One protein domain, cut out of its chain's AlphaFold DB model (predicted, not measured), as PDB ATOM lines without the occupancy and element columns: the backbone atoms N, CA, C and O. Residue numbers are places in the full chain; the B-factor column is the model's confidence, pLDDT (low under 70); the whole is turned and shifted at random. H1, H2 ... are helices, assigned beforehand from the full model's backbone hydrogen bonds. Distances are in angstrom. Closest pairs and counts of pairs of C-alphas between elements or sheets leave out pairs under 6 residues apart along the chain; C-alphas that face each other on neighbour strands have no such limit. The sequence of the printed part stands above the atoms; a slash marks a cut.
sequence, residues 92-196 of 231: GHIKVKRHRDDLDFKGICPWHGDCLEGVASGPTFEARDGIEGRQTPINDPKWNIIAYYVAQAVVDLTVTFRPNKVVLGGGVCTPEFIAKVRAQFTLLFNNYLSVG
ATOM      1  N   GLY A  92     182.707 209.646 211.913       82.31
ATOM      2  CA  GLY A  92     182.476 208.409 211.159       82.31
ATOM      3  C   GLY A  92     183.716 207.878 210.424       82.31
ATOM      4  O   GLY A  92     183.758 206.704 210.057       82.31
ATOM      5  N   HIS A  93     184.754 208.697 210.236       88.44
ATOM      6  CA  HIS A  93     185.965 208.315 209.511       88.44
ATOM      7  C   HIS A  93     187.181 208.016 210.396       88.44
ATOM      8  O   HIS A  93     188.263 207.756 209.864       88.44
ATOM      9  N   ILE A  94     187.023 207.950 211.724       88.44
ATOM     10  CA  ILE A  94     188.100 207.465 212.599       88.44
ATOM     11  C   ILE A  94     188.489 206.023 212.251       88.44
ATOM     12  O   ILE A  94     187.677 205.219 211.773       88.44
ATOM     13  N   LYS A  95     189.750 205.682 212.507       95.38
ATOM     14  CA  LYS A  95     190.218 204.298 212.430       95.38
ATOM     15  C   LYS A  95     189.779 203.537 213.672       95.38
ATOM     16  O   LYS A  95     189.838 204.064 214.774       95.38
ATOM     17  N   VAL A  96     189.376 202.285 213.480       95.75
ATOM     18  CA  VAL A  96     188.994 201.369 214.560       95.75
ATOM     19  C   VAL A  96     189.832 200.102 214.478       95.75
ATOM     20  O   VAL A  96     190.232 199.667 213.397       95.75
ATOM     21  N   LYS A  97     190.087 199.468 215.620       97.75
ATOM     22  CA  LYS A  97     190.687 198.136 215.653       97.75
ATOM     23  C   LYS A  97     189.686 197.135 215.082       97.75
ATOM     24  O   LYS A  97     188.537 197.107 215.516       97.75
ATOM     25  N   ARG A  98     190.121 196.312 214.123       98.06
ATOM     26  CA  ARG A  98     189.291 195.272 213.491       98.06
ATOM     27  C   ARG A  98     188.907 194.185 214.503       98.06
ATOM     28  O   ARG A  98     189.734 193.765 215.316       98.06
ATOM     29  N   HIS A  99     187.658 193.726 214.449       98.19
ATOM     30  CA  HIS A  99     187.186 192.599 215.248       98.19
ATOM     31  C   HIS A  99     187.801 191.301 214.714       98.19
ATOM     32  O   HIS A  99     187.930 191.125 213.503       98.19
ATOM     33  N   ARG A 100     188.163 190.378 215.612       97.12
ATOM     34  CA  ARG A 100     188.843 189.120 215.245       97.12
ATOM     35  C   ARG A 100     188.037 188.260 214.262       97.12
ATOM     36  O   ARG A 100     188.621 187.627 213.396       97.12
ATOM     37  N   ASP A 101     186.712 188.305 214.380       96.88
ATOM     38  CA  ASP A 101     185.776 187.539 213.545       96.88
ATOM     39  C   ASP A 101     185.312 188.319 212.297       96.88
ATOM     40  O   ASP A 101     184.361 187.923 211.638       96.88
ATOM     41  N   ASP A 102     185.938 189.460 211.989       97.38
ATOM     42  CA  ASP A 102     185.554 190.351 210.880       97.38
ATOM     43  C   ASP A 102     186.775 190.780 210.041       97.38
ATOM     44  O   ASP A 102     186.741 191.786 209.332       97.38
ATOM     45  N   LEU A 103     187.888 190.043 210.142       96.94
ATOM     46  CA  LEU A 103     189.152 190.373 209.464       96.94
ATOM     47  C   LEU A 103     189.071 190.236 207.936       96.94
ATOM     48  O   LEU A 103     189.804 190.918 207.214       96.94
ATOM     49  N   ASP A 104     188.163 189.397 207.438       96.12
ATOM     50  CA  ASP A 104     187.970 189.193 206.001       96.12
ATOM     51  C   ASP A 104     187.182 190.333 205.349       96.12
ATOM     52  O   ASP A 104     187.402 190.653 204.177       96.12
ATOM     53  N   PHE A 105     186.330 191.017 206.118       97.62
ATOM     54  CA  PHE A 105     185.587 192.172 205.635       97.62
ATOM     55  C   PHE A 105     186.509 193.389 205.490       97.62
ATOM     56  O   PHE A 105     187.084 193.879 206.465       97.62
ATOM     57  N   LYS A 106     186.643 193.894 204.257       96.06
ATOM     58  CA  LYS A 106     187.560 195.000 203.909       96.06
ATOM     59  C   LYS A 106     187.030 196.390 204.262       96.06
ATOM     60  O   LYS A 106     187.800 197.346 204.289       96.06
ATOM     61  N   GLY A 107     185.736 196.484 204.552       97.12
ATOM     62  CA  GLY A 107     185.023 197.743 204.696       97.12
ATOM     63  C   GLY A 107     184.606 198.345 203.353       97.12
ATOM     64  O   GLY A 107     185.144 198.006 202.300       97.12
ATOM     65  N   ILE A 108     183.597 199.212 203.396       96.06
ATOM     66  CA  ILE A 108     182.942 199.767 202.198       96.06
ATOM     67  C   ILE A 108     183.235 201.248 201.973       96.06
ATOM     68  O   ILE A 108     182.748 201.822 200.999       96.06
ATOM     69  N   CYS A 109     183.972 201.901 202.877       93.88
ATOM     70  CA  CYS A 109     184.241 203.325 202.731       93.88
ATOM     71  C   CYS A 109     185.153 203.537 201.510       93.88
ATOM     72  O   CYS A 109     186.276 203.026 201.509       93.88
ATOM     73  N   PRO A 110     184.740 204.325 200.502       90.31
ATOM     74  CA  PRO A 110     185.516 204.493 199.272       90.31
ATOM     75  C   PRO A 110     186.832 205.254 199.486       90.31
ATOM     76  O   PRO A 110     187.709 205.215 198.631       90.31
ATOM     77  N   TRP A 111     186.972 205.948 200.618       89.50
ATOM     78  CA  TRP A 111     188.155 206.743 200.946       89.50
ATOM     79  C   TRP A 111     189.129 205.999 201.850       89.50
ATOM     80  O   TRP A 111     190.338 206.046 201.641       89.50
ATOM     81  N   HIS A 112     188.604 205.323 202.869       91.50
ATOM     82  CA  HIS A 112     189.415 204.812 203.970       91.50
ATOM     83  C   HIS A 112     189.349 203.292 204.123       91.50
ATOM     84  O   HIS A 112     190.060 202.767 204.980       91.50
ATOM     85  N   GLY A 113     188.499 202.608 203.347       96.12
ATOM     86  CA  GLY A 113     188.202 201.182 203.479       96.12
ATOM     87  C   GLY A 113     187.509 200.876 204.803       96.12
ATOM     88  O   GLY A 113     186.281 200.892 204.897       96.12
ATOM     89  N   ASP A 114     188.316 200.667 205.838       96.69
ATOM     90  CA  ASP A 114     187.943 200.104 207.132       96.69
ATOM     91  C   ASP A 114     187.810 201.128 208.278       96.69
ATOM     92  O   ASP A 114     187.958 200.781 209.452       96.69
ATOM     93  N   CYS A 115     187.524 202.397 207.968       96.56
ATOM     94  CA  CYS A 115     187.131 203.362 209.003       96.56
ATOM     95  C   CYS A 115     185.793 202.967 209.652       96.56
ATOM     96  O   CYS A 115     185.074 202.126 209.111       96.56
ATOM     97  N   LEU A 116     185.427 203.603 210.771       95.81
ATOM     98  CA  LEU A 116     184.195 203.303 211.514       95.81
ATOM     99  C   LEU A 116     182.957 203.164 210.603       95.81
ATOM    100  O   LEU A 116     182.298 202.128 210.625       95.81
ATOM    101  N   GLU A 117     182.672 204.147 209.746       93.12
ATOM    102  CA  GLU A 117     181.562 204.089 208.784       93.12
ATOM    103  C   GLU A 117     181.694 202.903 207.822       93.12
ATOM    104  O   GLU A 117     180.725 202.177 207.581       93.12
ATOM    105  N   GLY A 118     182.902 202.678 207.305       95.69
ATOM    106  CA  GLY A 118     183.196 201.598 206.373       95.69
ATOM    107  C   GLY A 118     182.936 200.214 206.957       95.69
ATOM    108  O   GLY A 118     182.791 199.265 206.191       95.69
ATOM    109  N   VAL A 119     182.842 200.089 208.284       97.38
ATOM    110  CA  VAL A 119     182.730 198.798 208.971       97.38
ATOM    111  C   VAL A 119     181.495 198.661 209.859       97.38
ATOM    112  O   VAL A 119     181.157 197.541 210.237       97.38
ATOM    113  N   ALA A 120     180.805 199.755 210.176       95.81
ATOM    114  CA  ALA A 120     179.679 199.762 211.108       95.81
ATOM    115  C   ALA A 120     178.422 200.485 210.590       95.81
ATOM    116  O   ALA A 120     177.411 200.514 211.290       95.81
ATOM    117  N   SER A 121     178.440 201.061 209.382       93.06
ATOM    118  CA  SER A 121     177.238 201.684 208.808       93.06
ATOM    119  C   SER A 121     176.206 200.642 208.351       93.06
ATOM    120  O   SER A 121     176.537 199.483 208.105       93.06
ATOM    121  N   GLY A 122     174.938 201.040 208.202       90.50
ATOM    122  CA  GLY A 122     173.849 200.138 207.786       90.50
ATOM    123  C   GLY A 122     174.126 199.299 206.521       90.50
ATOM    124  O   GLY A 122     173.849 198.101 206.539       90.50
ATOM    125  N   PRO A 123     174.727 199.851 205.446       93.31
ATOM    126  CA  PRO A 123     175.071 199.064 204.257       93.31
ATOM    127  C   PRO A 123     176.150 197.993 204.499       93.31
ATOM    128  O   PRO A 123     176.298 197.073 203.702       93.31
ATOM    129  N   THR A 124     176.897 198.069 205.607       95.56
ATOM    130  CA  THR A 124     177.924 197.065 205.938       95.56
ATOM    131  C   THR A 124     177.344 195.729 206.390       95.56
ATOM    132  O   THR A 124     178.087 194.757 206.471       95.56
ATOM    133  N   PHE A 125     176.046 195.660 206.700       95.19
ATOM    134  CA  PHE A 125     175.372 194.384 206.942       95.19
ATOM    135  C   PHE A 125     175.285 193.598 205.634       95.19
ATOM    136  O   PHE A 125     175.912 192.552 205.506       95.19
ATOM    137  N   GLU A 126     174.638 194.183 204.627       95.12
ATOM    138  CA  GLU A 126     174.464 193.556 203.316       95.12
ATOM    139  C   GLU A 126     175.810 193.297 202.631       95.12
ATOM    140  O   GLU A 126     176.012 192.257 202.018       95.12
ATOM    141  N   ALA A 127     176.786 194.191 202.798       95.69
ATOM    142  CA  ALA A 127     178.114 193.990 202.228       95.69
ATOM    143  C   ALA A 127     178.894 192.805 202.837       95.69
ATOM    144  O   ALA A 127     179.895 192.392 202.251       95.69
ATOM    145  N   ARG A 128     178.491 192.278 204.003       95.75
ATOM    146  CA  ARG A 128     179.133 191.103 204.617       95.75
ATOM    147  C   ARG A 128     178.590 189.791 204.072       95.75
ATOM    148  O   ARG A 128     179.376 188.885 203.817       95.75
ATOM    149  N   ASP A 129     177.274 189.672 203.925       92.81
ATOM    150  CA  ASP A 129     176.624 188.388 203.631       92.81
ATOM    151  C   ASP A 129     175.379 188.483 202.735       92.81
ATOM    152  O   ASP A 129     174.674 187.494 202.540       92.81
ATOM    153  N   GLY A 130     175.112 189.654 202.159       94.31
ATOM    154  CA  GLY A 130     173.958 189.910 201.301       94.31
ATOM    155  C   GLY A 130     172.650 190.156 202.054       94.31
ATOM    156  O   GLY A 130     171.611 190.277 201.409       94.31
ATOM    157  N   ILE A 131     172.665 190.237 203.391       93.56
ATOM    158  CA  ILE A 131     171.463 190.464 204.201       93.56
ATOM    159  C   ILE A 131     171.462 191.889 204.757       93.56
ATOM    160  O   ILE A 131     172.365 192.313 205.478       93.56
ATOM    161  N   GLU A 132     170.408 192.650 204.466       92.31
ATOM    162  CA  GLU A 132     170.246 193.997 205.009       92.31
ATOM    163  C   GLU A 132     170.122 193.984 206.545       92.31
ATOM    164  O   GLU A 132     169.494 193.106 207.143       92.31
ATOM    165  N   GLY A 133     170.617 195.035 207.207       88.06
ATOM    166  CA  GLY A 133     170.565 195.133 208.671       88.06
ATOM    167  C   GLY A 133     169.147 195.050 209.245       88.06
ATOM    168  O   GLY A 133     168.934 194.399 210.261       88.06
ATOM    169  N   ARG A 134     168.142 195.604 208.549       88.62
ATOM    170  CA  ARG A 134     166.728 195.522 208.973       88.62
ATOM    171  C   ARG A 134     166.147 194.102 208.937       88.62
ATOM    172  O   ARG A 134     165.126 193.856 209.566       88.62
ATOM    173  N   GLN A 135     166.766 193.202 208.175       92.50
ATOM    174  CA  GLN A 135     166.381 191.793 208.062       92.50
ATOM    175  C   GLN A 135     167.244 190.891 208.955       92.50
ATOM    176  O   GLN A 135     166.934 189.716 209.120       92.50
ATOM    177  N   THR A 136     168.317 191.432 209.541       92.50
ATOM    178  CA  THR A 136     169.251 190.680 210.377       92.50
ATOM    179  C   THR A 136     168.697 190.556 211.804       92.50
ATOM    180  O   THR A 136     168.555 191.572 212.488       92.50
ATOM    181  N   PRO A 137     168.427 189.339 212.312       94.38
ATOM    182  CA  PRO A 137     167.943 189.140 213.680       94.38
ATOM    183  C   PRO A 137     168.901 189.715 214.731       94.38
ATOM    184  O   PRO A 137     170.110 189.559 214.609       94.38
ATOM    185  N   ILE A 138     168.394 190.338 215.802       93.44
ATOM    186  CA  ILE A 138     169.230 191.014 216.823       93.44
ATOM    187  C   ILE A 138     170.192 190.079 217.586       93.44
ATOM    188  O   ILE A 138     171.159 190.520 218.213       93.44
ATOM    189  N   ASN A 139     169.934 188.773 217.557       94.44
ATOM    190  CA  ASN A 139     170.798 187.745 218.136       94.44
ATOM    191  C   ASN A 139     171.936 187.304 217.197       94.44
ATOM    192  O   ASN A 139     172.816 186.571 217.645       94.44
ATOM    193  N   ASP A 140     171.952 187.761 215.943       96.38
ATOM    194  CA  ASP A 140     173.031 187.489 214.998       96.38
ATOM    195  C   ASP A 140     174.377 188.035 215.535       96.38
ATOM    196  O   ASP A 140     174.437 189.180 216.011       96.38
ATOM    197  N   PRO A 141     175.473 187.253 215.471       94.75
ATOM    198  CA  PRO A 141     176.792 187.676 215.941       94.75
ATOM    199  C   PRO A 141     177.299 188.989 215.330       94.75
ATOM    200  O   PRO A 141     178.026 189.722 216.008       94.75
ATOM    201  N   LYS A 142     176.885 189.340 214.102       94.75
ATOM    202  CA  LYS A 142     177.256 190.604 213.443       94.75
ATOM    203  C   LYS A 142     176.886 191.823 214.280       94.75
ATOM    204  O   LYS A 142     177.643 192.790 214.318       94.75
ATOM    205  N   TRP A 143     175.784 191.775 215.028       97.00
ATOM    206  CA  TRP A 143     175.408 192.879 215.912       97.00
ATOM    207  C   TRP A 143     176.425 193.112 217.029       97.00
ATOM    208  O   TRP A 143     176.645 194.256 217.413       97.00
ATOM    209  N   ASN A 144     177.083 192.062 217.529       97.50
ATOM    210  CA  ASN A 144     178.145 192.210 218.527       97.50
ATOM    211  C   ASN A 144     179.427 192.778 217.899       97.50
ATOM    212  O   ASN A 144     180.088 193.606 218.522       97.50
ATOM    213  N   ILE A 145     179.740 192.384 216.660       97.75
ATOM    214  CA  ILE A 145     180.866 192.924 215.878       97.75
ATOM    215  C   ILE A 145     180.674 194.427 215.631       97.75
ATOM    216  O   ILE A 145     181.574 195.229 215.865       97.75
ATOM    217  N   ILE A 146     179.479 194.829 215.203       97.50
ATOM    218  CA  ILE A 146     179.165 196.231 214.912       97.50
ATOM    219  C   ILE A 146     179.103 197.042 216.208       97.50
ATOM    220  O   ILE A 146     179.658 198.139 216.272       97.50
ATOM    221  N   ALA A 147     178.533 196.478 217.277       98.19
ATOM    222  CA  ALA A 147     178.551 197.100 218.597       98.19
ATOM    223  C   ALA A 147     179.979 197.312 219.118       98.19
ATOM    224  O   ALA A 147     180.240 198.327 219.751       98.19
ATOM    225  N   TYR A 148     180.908 196.396 218.827       98.62
ATOM    226  CA  TYR A 148     182.320 196.533 219.182       98.62
ATOM    227  C   TYR A 148     182.978 197.732 218.484       98.62
ATOM    228  O   TYR A 148     183.706 198.486 219.128       98.62
ATOM    229  N   TYR A 149     182.699 197.964 217.198       98.31
ATOM    230  CA  TYR A 149     183.216 199.142 216.491       98.31
ATOM    231  C   TYR A 149     182.617 200.446 217.008       98.31
ATOM    232  O   TYR A 149     183.349 201.398 217.267       98.31
ATOM    233  N   VAL A 150     181.297 200.484 217.214       97.31
ATOM    234  CA  VAL A 150     180.631 201.669 217.771       97.31
ATOM    235  C   VAL A 150     181.122 201.943 219.195       97.31
ATOM    236  O   VAL A 150     181.377 203.090 219.541       97.31
ATOM    237  N   ALA A 151     181.338 200.912 220.013       98.06
ATOM    238  CA  ALA A 151     181.865 201.076 221.363       98.06
ATOM    239  C   ALA A 151     183.288 201.652 221.387       98.06
ATOM    240  O   ALA A 151     183.569 202.466 222.261       98.06
ATOM    241  N   GLN A 152     184.160 201.302 220.433       98.25
ATOM    242  CA  GLN A 152     185.470 201.959 220.292       98.25
ATOM    243  C   GLN A 152     185.315 203.459 220.033       98.25
ATOM    244  O   GLN A 152     185.952 204.259 220.707       98.25
ATOM    245  N   ALA A 153     184.396 203.840 219.143       93.56
ATOM    246  CA  ALA A 153     184.100 205.243 218.875       93.56
ATOM    247  C   ALA A 153     183.624 205.976 220.143       93.56
ATOM    248  O   ALA A 153     184.059 207.089 220.427       93.56
ATOM    249  N   VAL A 154     182.767 205.336 220.946       94.00
ATOM    250  CA  VAL A 154     182.325 205.900 222.231       94.00
ATOM    251  C   VAL A 154     183.487 206.012 223.223       94.00
ATOM    252  O   VAL A 154     183.608 207.046 223.872       94.00
ATOM    253  N   VAL A 155     184.367 205.009 223.321       96.38
ATOM    254  CA  VAL A 155     185.585 205.078 224.150       96.38
ATOM    255  C   VAL A 155     186.455 206.260 223.734       96.38
ATOM    256  O   VAL A 155     186.824 207.059 224.594       96.38
ATOM    257  N   ASP A 156     186.714 206.416 222.435       88.56
ATOM    258  CA  ASP A 156     187.529 207.501 221.888       88.56
ATOM    259  C   ASP A 156     186.917 208.875 222.198       88.56
ATOM    260  O   ASP A 156     187.625 209.778 222.652       88.56
ATOM    261  N   LEU A 157     185.592 209.032 222.066       84.62
ATOM    262  CA  LEU A 157     184.885 210.247 222.497       84.62
ATOM    263  C   LEU A 157     185.037 210.497 224.001       84.62
ATOM    264  O   LEU A 157     185.310 211.626 224.417       84.62
ATOM    265  N   THR A 158     184.873 209.461 224.826       85.38
ATOM    266  CA  THR A 158     184.959 209.569 226.286       85.38
ATOM    267  C   THR A 158     186.354 209.985 226.745       85.38
ATOM    268  O   THR A 158     186.465 210.850 227.617       85.38
ATOM    269  N   VAL A 159     187.420 209.419 226.176       87.25
ATOM    270  CA  VAL A 159     188.796 209.762 226.578       87.25
ATOM    271  C   VAL A 159     189.279 211.083 225.988       87.25
ATOM    272  O   VAL A 159     190.090 211.747 226.629       87.25
ATOM    273  N   THR A 160     188.762 211.484 224.824       78.44
ATOM    274  CA  THR A 160     189.196 212.708 224.132       78.44
ATOM    275  C   THR A 160     188.440 213.943 224.615       78.44
ATOM    276  O   THR A 160     189.056 214.957 224.931       78.44
ATOM    277  N   PHE A 161     187.109 213.865 224.694       78.62
ATOM    278  CA  PHE A 161     186.249 215.032 224.922       78.62
ATOM    279  C   PHE A 161     185.484 215.003 226.245       78.62
ATOM    280  O   PHE A 161     184.968 216.037 226.656       78.62
ATOM    281  N   ARG A 162     185.391 213.842 226.914       79.25
ATOM    282  CA  ARG A 162     184.641 213.676 228.177       79.25
ATOM    283  C   ARG A 162     183.214 214.255 228.115       79.25
ATOM    284  O   ARG A 162     182.834 215.019 229.004       79.25
ATOM    285  N   PRO A 163     182.395 213.912 227.103       80.06
ATOM    286  CA  PRO A 163     181.020 214.391 227.067       80.06
ATOM    287  C   PRO A 163     180.258 213.852 228.280       80.06
ATOM    288  O   PRO A 163     180.534 212.741 228.725       80.06
ATOM    289  N   ASN A 164     179.271 214.601 228.778       82.62
ATOM    290  CA  ASN A 164     178.388 214.151 229.866       82.62
ATOM    291  C   ASN A 164     177.366 213.094 229.409       82.62
ATOM    292  O   ASN A 164     176.793 212.384 230.233       82.62
ATOM    293  N   LYS A 165     177.103 213.024 228.100       85.69
ATOM    294  CA  LYS A 165     176.159 212.105 227.463       85.69
ATOM    295  C   LYS A 165     176.580 211.880 226.011       85.69
ATOM    296  O   LYS A 165     176.986 212.822 225.335       85.69
ATOM    297  N   VAL A 166     176.440 210.651 225.533       88.56
ATOM    298  CA  VAL A 166     176.603 210.238 224.139       88.56
ATOM    299  C   VAL A 166     175.254 209.734 223.639       88.56
ATOM    300  O   VAL A 166     174.675 208.801 224.197       88.56
ATOM    301  N   VAL A 167     174.738 210.368 222.590       87.88
ATOM    302  CA  VAL A 167     173.452 210.015 221.982       87.88
ATOM    303  C   VAL A 167     173.722 209.317 220.653       87.88
ATOM    304  O   VAL A 167     174.318 209.905 219.755       87.88
ATOM    305  N   LEU A 168     173.300 208.059 220.531       89.50
ATOM    306  CA  LEU A 168     173.489 207.245 219.332       89.50
ATOM    307  C   LEU A 168     172.199 207.232 218.509       89.50
ATOM    308  O   LEU A 168     171.234 206.567 218.875       89.50
ATOM    309  N   GLY A 169     172.185 207.988 217.410       83.50
ATOM    310  CA  GLY A 169     171.060 208.066 216.473       83.50
ATOM    311  C   GLY A 169     171.266 207.245 215.196       83.50
ATOM    312  O   GLY A 169     172.301 206.612 214.997       83.50
ATOM    313  N   GLY A 170     170.275 207.289 214.304       81.25
ATOM    314  CA  GLY A 170     170.299 206.600 213.012       81.25
ATOM    315  C   GLY A 170     169.632 205.223 213.038       81.25
ATOM    316  O   GLY A 170     169.447 204.614 214.088       81.25
ATOM    317  N   GLY A 171     169.267 204.713 211.857       79.94
ATOM    318  CA  GLY A 171     168.414 203.520 211.721       79.94
ATOM    319  C   GLY A 171     168.994 202.205 212.262       79.94
ATOM    320  O   GLY A 171     168.247 201.246 212.416       79.94
ATOM    321  N   VAL A 172     170.297 202.151 212.555       83.88
ATOM    322  CA  VAL A 172     170.968 200.990 213.178       83.88
ATOM    323  C   VAL A 172     170.843 201.024 214.712       83.88
ATOM    324  O   VAL A 172     170.904 199.985 215.363       83.88
ATOM    325  N   CYS A 173     170.639 202.203 215.305       88.94
ATOM    326  CA  CYS A 173     170.738 202.441 216.745       88.94
ATOM    327  C   CYS A 173     169.436 202.147 217.507       88.94
ATOM    328  O   CYS A 173     168.880 203.023 218.167       88.94
ATOM    329  N   THR A 174     168.947 200.906 217.437       90.62
ATOM    330  CA  THR A 174     167.803 200.462 218.257       90.62
ATOM    331  C   THR A 174     168.191 200.329 219.741       90.62
ATOM    332  O   THR A 174     169.379 200.182 220.052       90.62
ATOM    333  N   PRO A 175     167.228 200.335 220.686       91.50
ATOM    334  CA  PRO A 175     167.518 200.141 222.110       91.50
ATOM    335  C   PRO A 175     168.306 198.856 222.414       91.50
ATOM    336  O   PRO A 175     169.236 198.870 223.223       91.50
ATOM    337  N   GLU A 176     167.979 197.755 221.739       94.00
ATOM    338  CA  GLU A 176     168.650 196.463 221.887       94.00
ATOM    339  C   GLU A 176     170.091 196.514 221.372       94.00
ATOM    340  O   GLU A 176     171.001 195.967 222.000       94.00
ATOM    341  N   PHE A 177     170.324 197.205 220.253       96.06
ATOM    342  CA  PHE A 177     171.672 197.415 219.744       96.06
ATOM    343  C   PHE A 177     172.501 198.300 220.684       96.06
ATOM    344  O   PHE A 177     173.640 197.962 221.003       96.06
ATOM    345  N   ILE A 178     171.925 199.383 221.213       96.56
ATOM    346  CA  ILE A 178     172.608 200.257 222.178       96.56
ATOM    347  C   ILE A 178     172.981 199.485 223.451       96.56
ATOM    348  O   ILE A 178     174.064 199.695 223.998       96.56
ATOM    349  N   ALA A 179     172.156 198.535 223.899       97.31
ATOM    350  CA  ALA A 179     172.515 197.657 225.012       97.31
ATOM    351  C   ALA A 179     173.780 196.824 224.714       97.31
ATOM    352  O   ALA A 179     174.646 196.689 225.581       97.31
ATOM    353  N   LYS A 180     173.948 196.335 223.476       98.25
ATOM    354  CA  LYS A 180     175.183 195.657 223.040       98.25
ATOM    355  C   LYS A 180     176.378 196.609 222.995       98.25
ATOM    356  O   LYS A 180     177.469 196.217 223.403       98.25
ATOM    357  N   VAL A 181     176.182 197.854 222.549       98.25
ATOM    358  CA  VAL A 181     177.235 198.887 222.567       98.25
ATOM    359  C   VAL A 181     177.700 199.151 223.996       98.25
ATOM    360  O   VAL A 181     178.901 199.157 224.243       98.25
ATOM    361  N   ARG A 182     176.777 199.288 224.957       98.25
ATOM    362  CA  ARG A 182     177.115 199.440 226.385       98.25
ATOM    363  C   ARG A 182     177.921 198.249 226.904       98.25
ATOM    364  O   ARG A 182     178.925 198.451 227.577       98.25
ATOM    365  N   ALA A 183     177.532 197.021 226.553       97.75
ATOM    366  CA  ALA A 183     178.273 195.821 226.948       97.75
ATOM    367  C   ALA A 183     179.712 195.819 226.395       97.75
ATOM    368  O   ALA A 183     180.656 195.548 227.136       97.75
ATOM    369  N   GLN A 184     179.896 196.172 225.120       98.25
ATOM    370  CA  GLN A 184     181.222 196.284 224.501       98.25
ATOM    371  C   GLN A 184     182.037 197.448 225.080       98.25
ATOM    372  O   GLN A 184     183.234 197.299 225.319       98.25
ATOM    373  N   PHE A 185     181.394 198.581 225.373       98.06
ATOM    374  CA  PHE A 185     182.029 199.724 226.025       98.06
ATOM    375  C   PHE A 185     182.591 199.333 227.393       98.06
ATOM    376  O   PHE A 185     183.746 199.632 227.666       98.06
ATOM    377  N   THR A 186     181.838 198.599 228.220       97.31
ATOM    378  CA  THR A 186     182.330 198.111 229.521       97.31
ATOM    379  C   THR A 186     183.615 197.294 229.378       97.31
ATOM    380  O   THR A 186     184.560 197.496 230.139       97.31
ATOM    381  N   LEU A 187     183.672 196.400 228.383       97.25
ATOM    382  CA  LEU A 187     184.849 195.566 228.124       97.25
ATOM    383  C   LEU A 187     186.050 196.394 227.648       97.25
ATOM    384  O   LEU A 187     187.167 196.177 228.108       97.25
ATOM    385  N   LEU A 188     185.822 197.334 226.729       97.56
ATOM    386  CA  LEU A 188     186.874 198.145 226.114       97.56
ATOM    387  C   LEU A 188     187.403 199.239 227.042       97.56
ATOM    388  O   LEU A 188     188.606 199.478 227.092       97.56
ATOM    389  N   PHE A 189     186.509 199.898 227.776       96.38
ATOM    390  CA  PHE A 189     186.845 200.981 228.694       96.38
ATOM    391  C   PHE A 189     187.436 200.463 230.009       96.38
ATOM    392  O   PHE A 189     188.106 201.210 230.719       96.38
ATOM    393  N   ASN A 190     187.193 199.184 230.329       94.88
ATOM    394  CA  ASN A 190     187.780 198.463 231.459       94.88
ATOM    395  C   ASN A 190     187.639 199.207 232.801       94.88
ATOM    396  O   ASN A 190     188.559 199.229 233.616       94.88
ATOM    397  N   ASN A 191     186.500 199.879 233.006       87.94
ATOM    398  CA  ASN A 191     186.230 200.716 234.179       87.94
ATOM    399  C   ASN A 191     187.366 201.700 234.521       87.94
ATOM    400  O   ASN A 191     187.550 202.040 235.689       87.94
ATOM    401  N   TYR A 192     188.128 202.156 233.518       92.00
ATOM    402  CA  TYR A 192     189.263 203.054 233.724       92.00
ATOM    403  C   TYR A 192     188.841 204.319 234.481       92.00
ATOM    404  O   TYR A 192     189.560 204.801 235.355       92.00
ATOM    405  N   LEU A 193     187.646 204.834 234.171       88.88
ATOM    406  CA  LEU A 193     187.043 205.997 234.812       88.88
ATOM    407  C   LEU A 193     185.537 205.805 234.998       88.88
ATOM    408  O   LEU A 193     184.895 205.050 234.272       88.88
ATOM    409  N   SER A 194     184.956 206.530 235.952       91.06
ATOM    410  CA  SER A 194     183.504 206.547 236.118       91.06
ATOM    411  C   SER A 194     182.850 207.467 235.089       91.06
ATOM    412  O   SER A 194     183.235 208.629 234.953       91.06
ATOM    413  N   VAL A 195     181.826 206.948 234.411       90.19
ATOM    414  CA  VAL A 195     180.899 207.706 233.549       90.19
ATOM    415  C   VAL A 195     179.472 207.721 234.119       90.19
ATOM    416  O   VAL A 195     178.528 208.145 233.460       90.19
ATOM    417  N   GLY A 196     179.300 207.249 235.360       93.00
ATOM    418  CA  GLY A 196     177.987 207.029 235.964       93.00
ATOM    419  C   GLY A 196     177.245 205.833 235.355       93.00
ATOM    420  O   GLY A 196     177.853 204.837 234.970       93.00
TER     421      GLY A 196
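AT A GLANCE: This is residues 92 to 196 of the 231 residues of the protein "Fructokinase/branched chain amino acid--2-keto-4-methylthiobutyrate aminotransferase" of Fructilactobacillus sanfranciscensis (UniProt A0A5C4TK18). One long helix, H3, runs through the middle of the model, with H4 crossing it on one side, the short helix H1 packed on another side, and the short H2 near the end of H3 where that helix begins. Two long stretches have no named element: residues 92 to 115 come before H1, and residues 162 to 174 fold back from the far end of H3 to the start of H4. The printed part has 105 residues with four named helices, in the order H1, H2, H3, H4, and no named strand; the class is all helix, though under half of the residues, 48 of 105, are in named elements. The whole is compact, with a radius of gyration of the C-alphas of 13.4 A and spans of 40 by 29 by 24 A.

HOW THE PARTS SIT: After residues 92 to 115 comes H1, residues 116 to 120, and then H2, residues 123 to 129. These two are close but not clearly touching, their closest C-alphas being those of Gly 118 and Thr 124, 7.0 A apart. H3, residues 141 to 161, touches H1 with residues 146 to 153 alone; the closest C-alphas, of Ala 120 and Ile 146, are 5.2 A apart. H2 and H3 are close but not clearly touching, with the C-alphas of Phe 125 and Lys 142 closest at 7.8 A; they run opposite ways at a tilt of 37 degrees, only just steep. H4, residues 175 to 189, touches H3, with 25 pairs of C-alphas within 8 A, the closest being those of Ala 147 and Val 181 at 4.5 A. H3 and H4 run the same way at a steep tilt of 59 degrees. H4 is apart from H1 and from H2. In H1, H3 and H4 every O i to N i+4 pair is within hydrogen-bond range; in H2 it is 1 of 3, beside 3 of 4 O i to N i+3 pairs.

IN THESE COORDINATES: H1 begins at C-alpha 116, (184.195, 203.303, 211.514), and measures 5.8 A from first to last C-alpha. H2 measures 10.8 A. H3 is the longest helix, 21 residues and 30.3 A, from C-alpha 141 at (176.792, 187.676, 215.941) to C-alpha 161 at (186.249, 215.032, 224.922). H4 measures 20.4 A and ends at C-alpha 189, (186.845, 200.981, 228.694).

THE WHOLE: The two C-alphas farthest apart are those of Gly 130 and Ser 194, at 39.8 A. The printed part has no cut. The link from H1 to H2 is tight, with 2 residues, while those from H2 to H3, with 11, and from H3 to H4, with 13, are long. The mean pLDDT of the printed part is 93.0, and no printed residue is under 70.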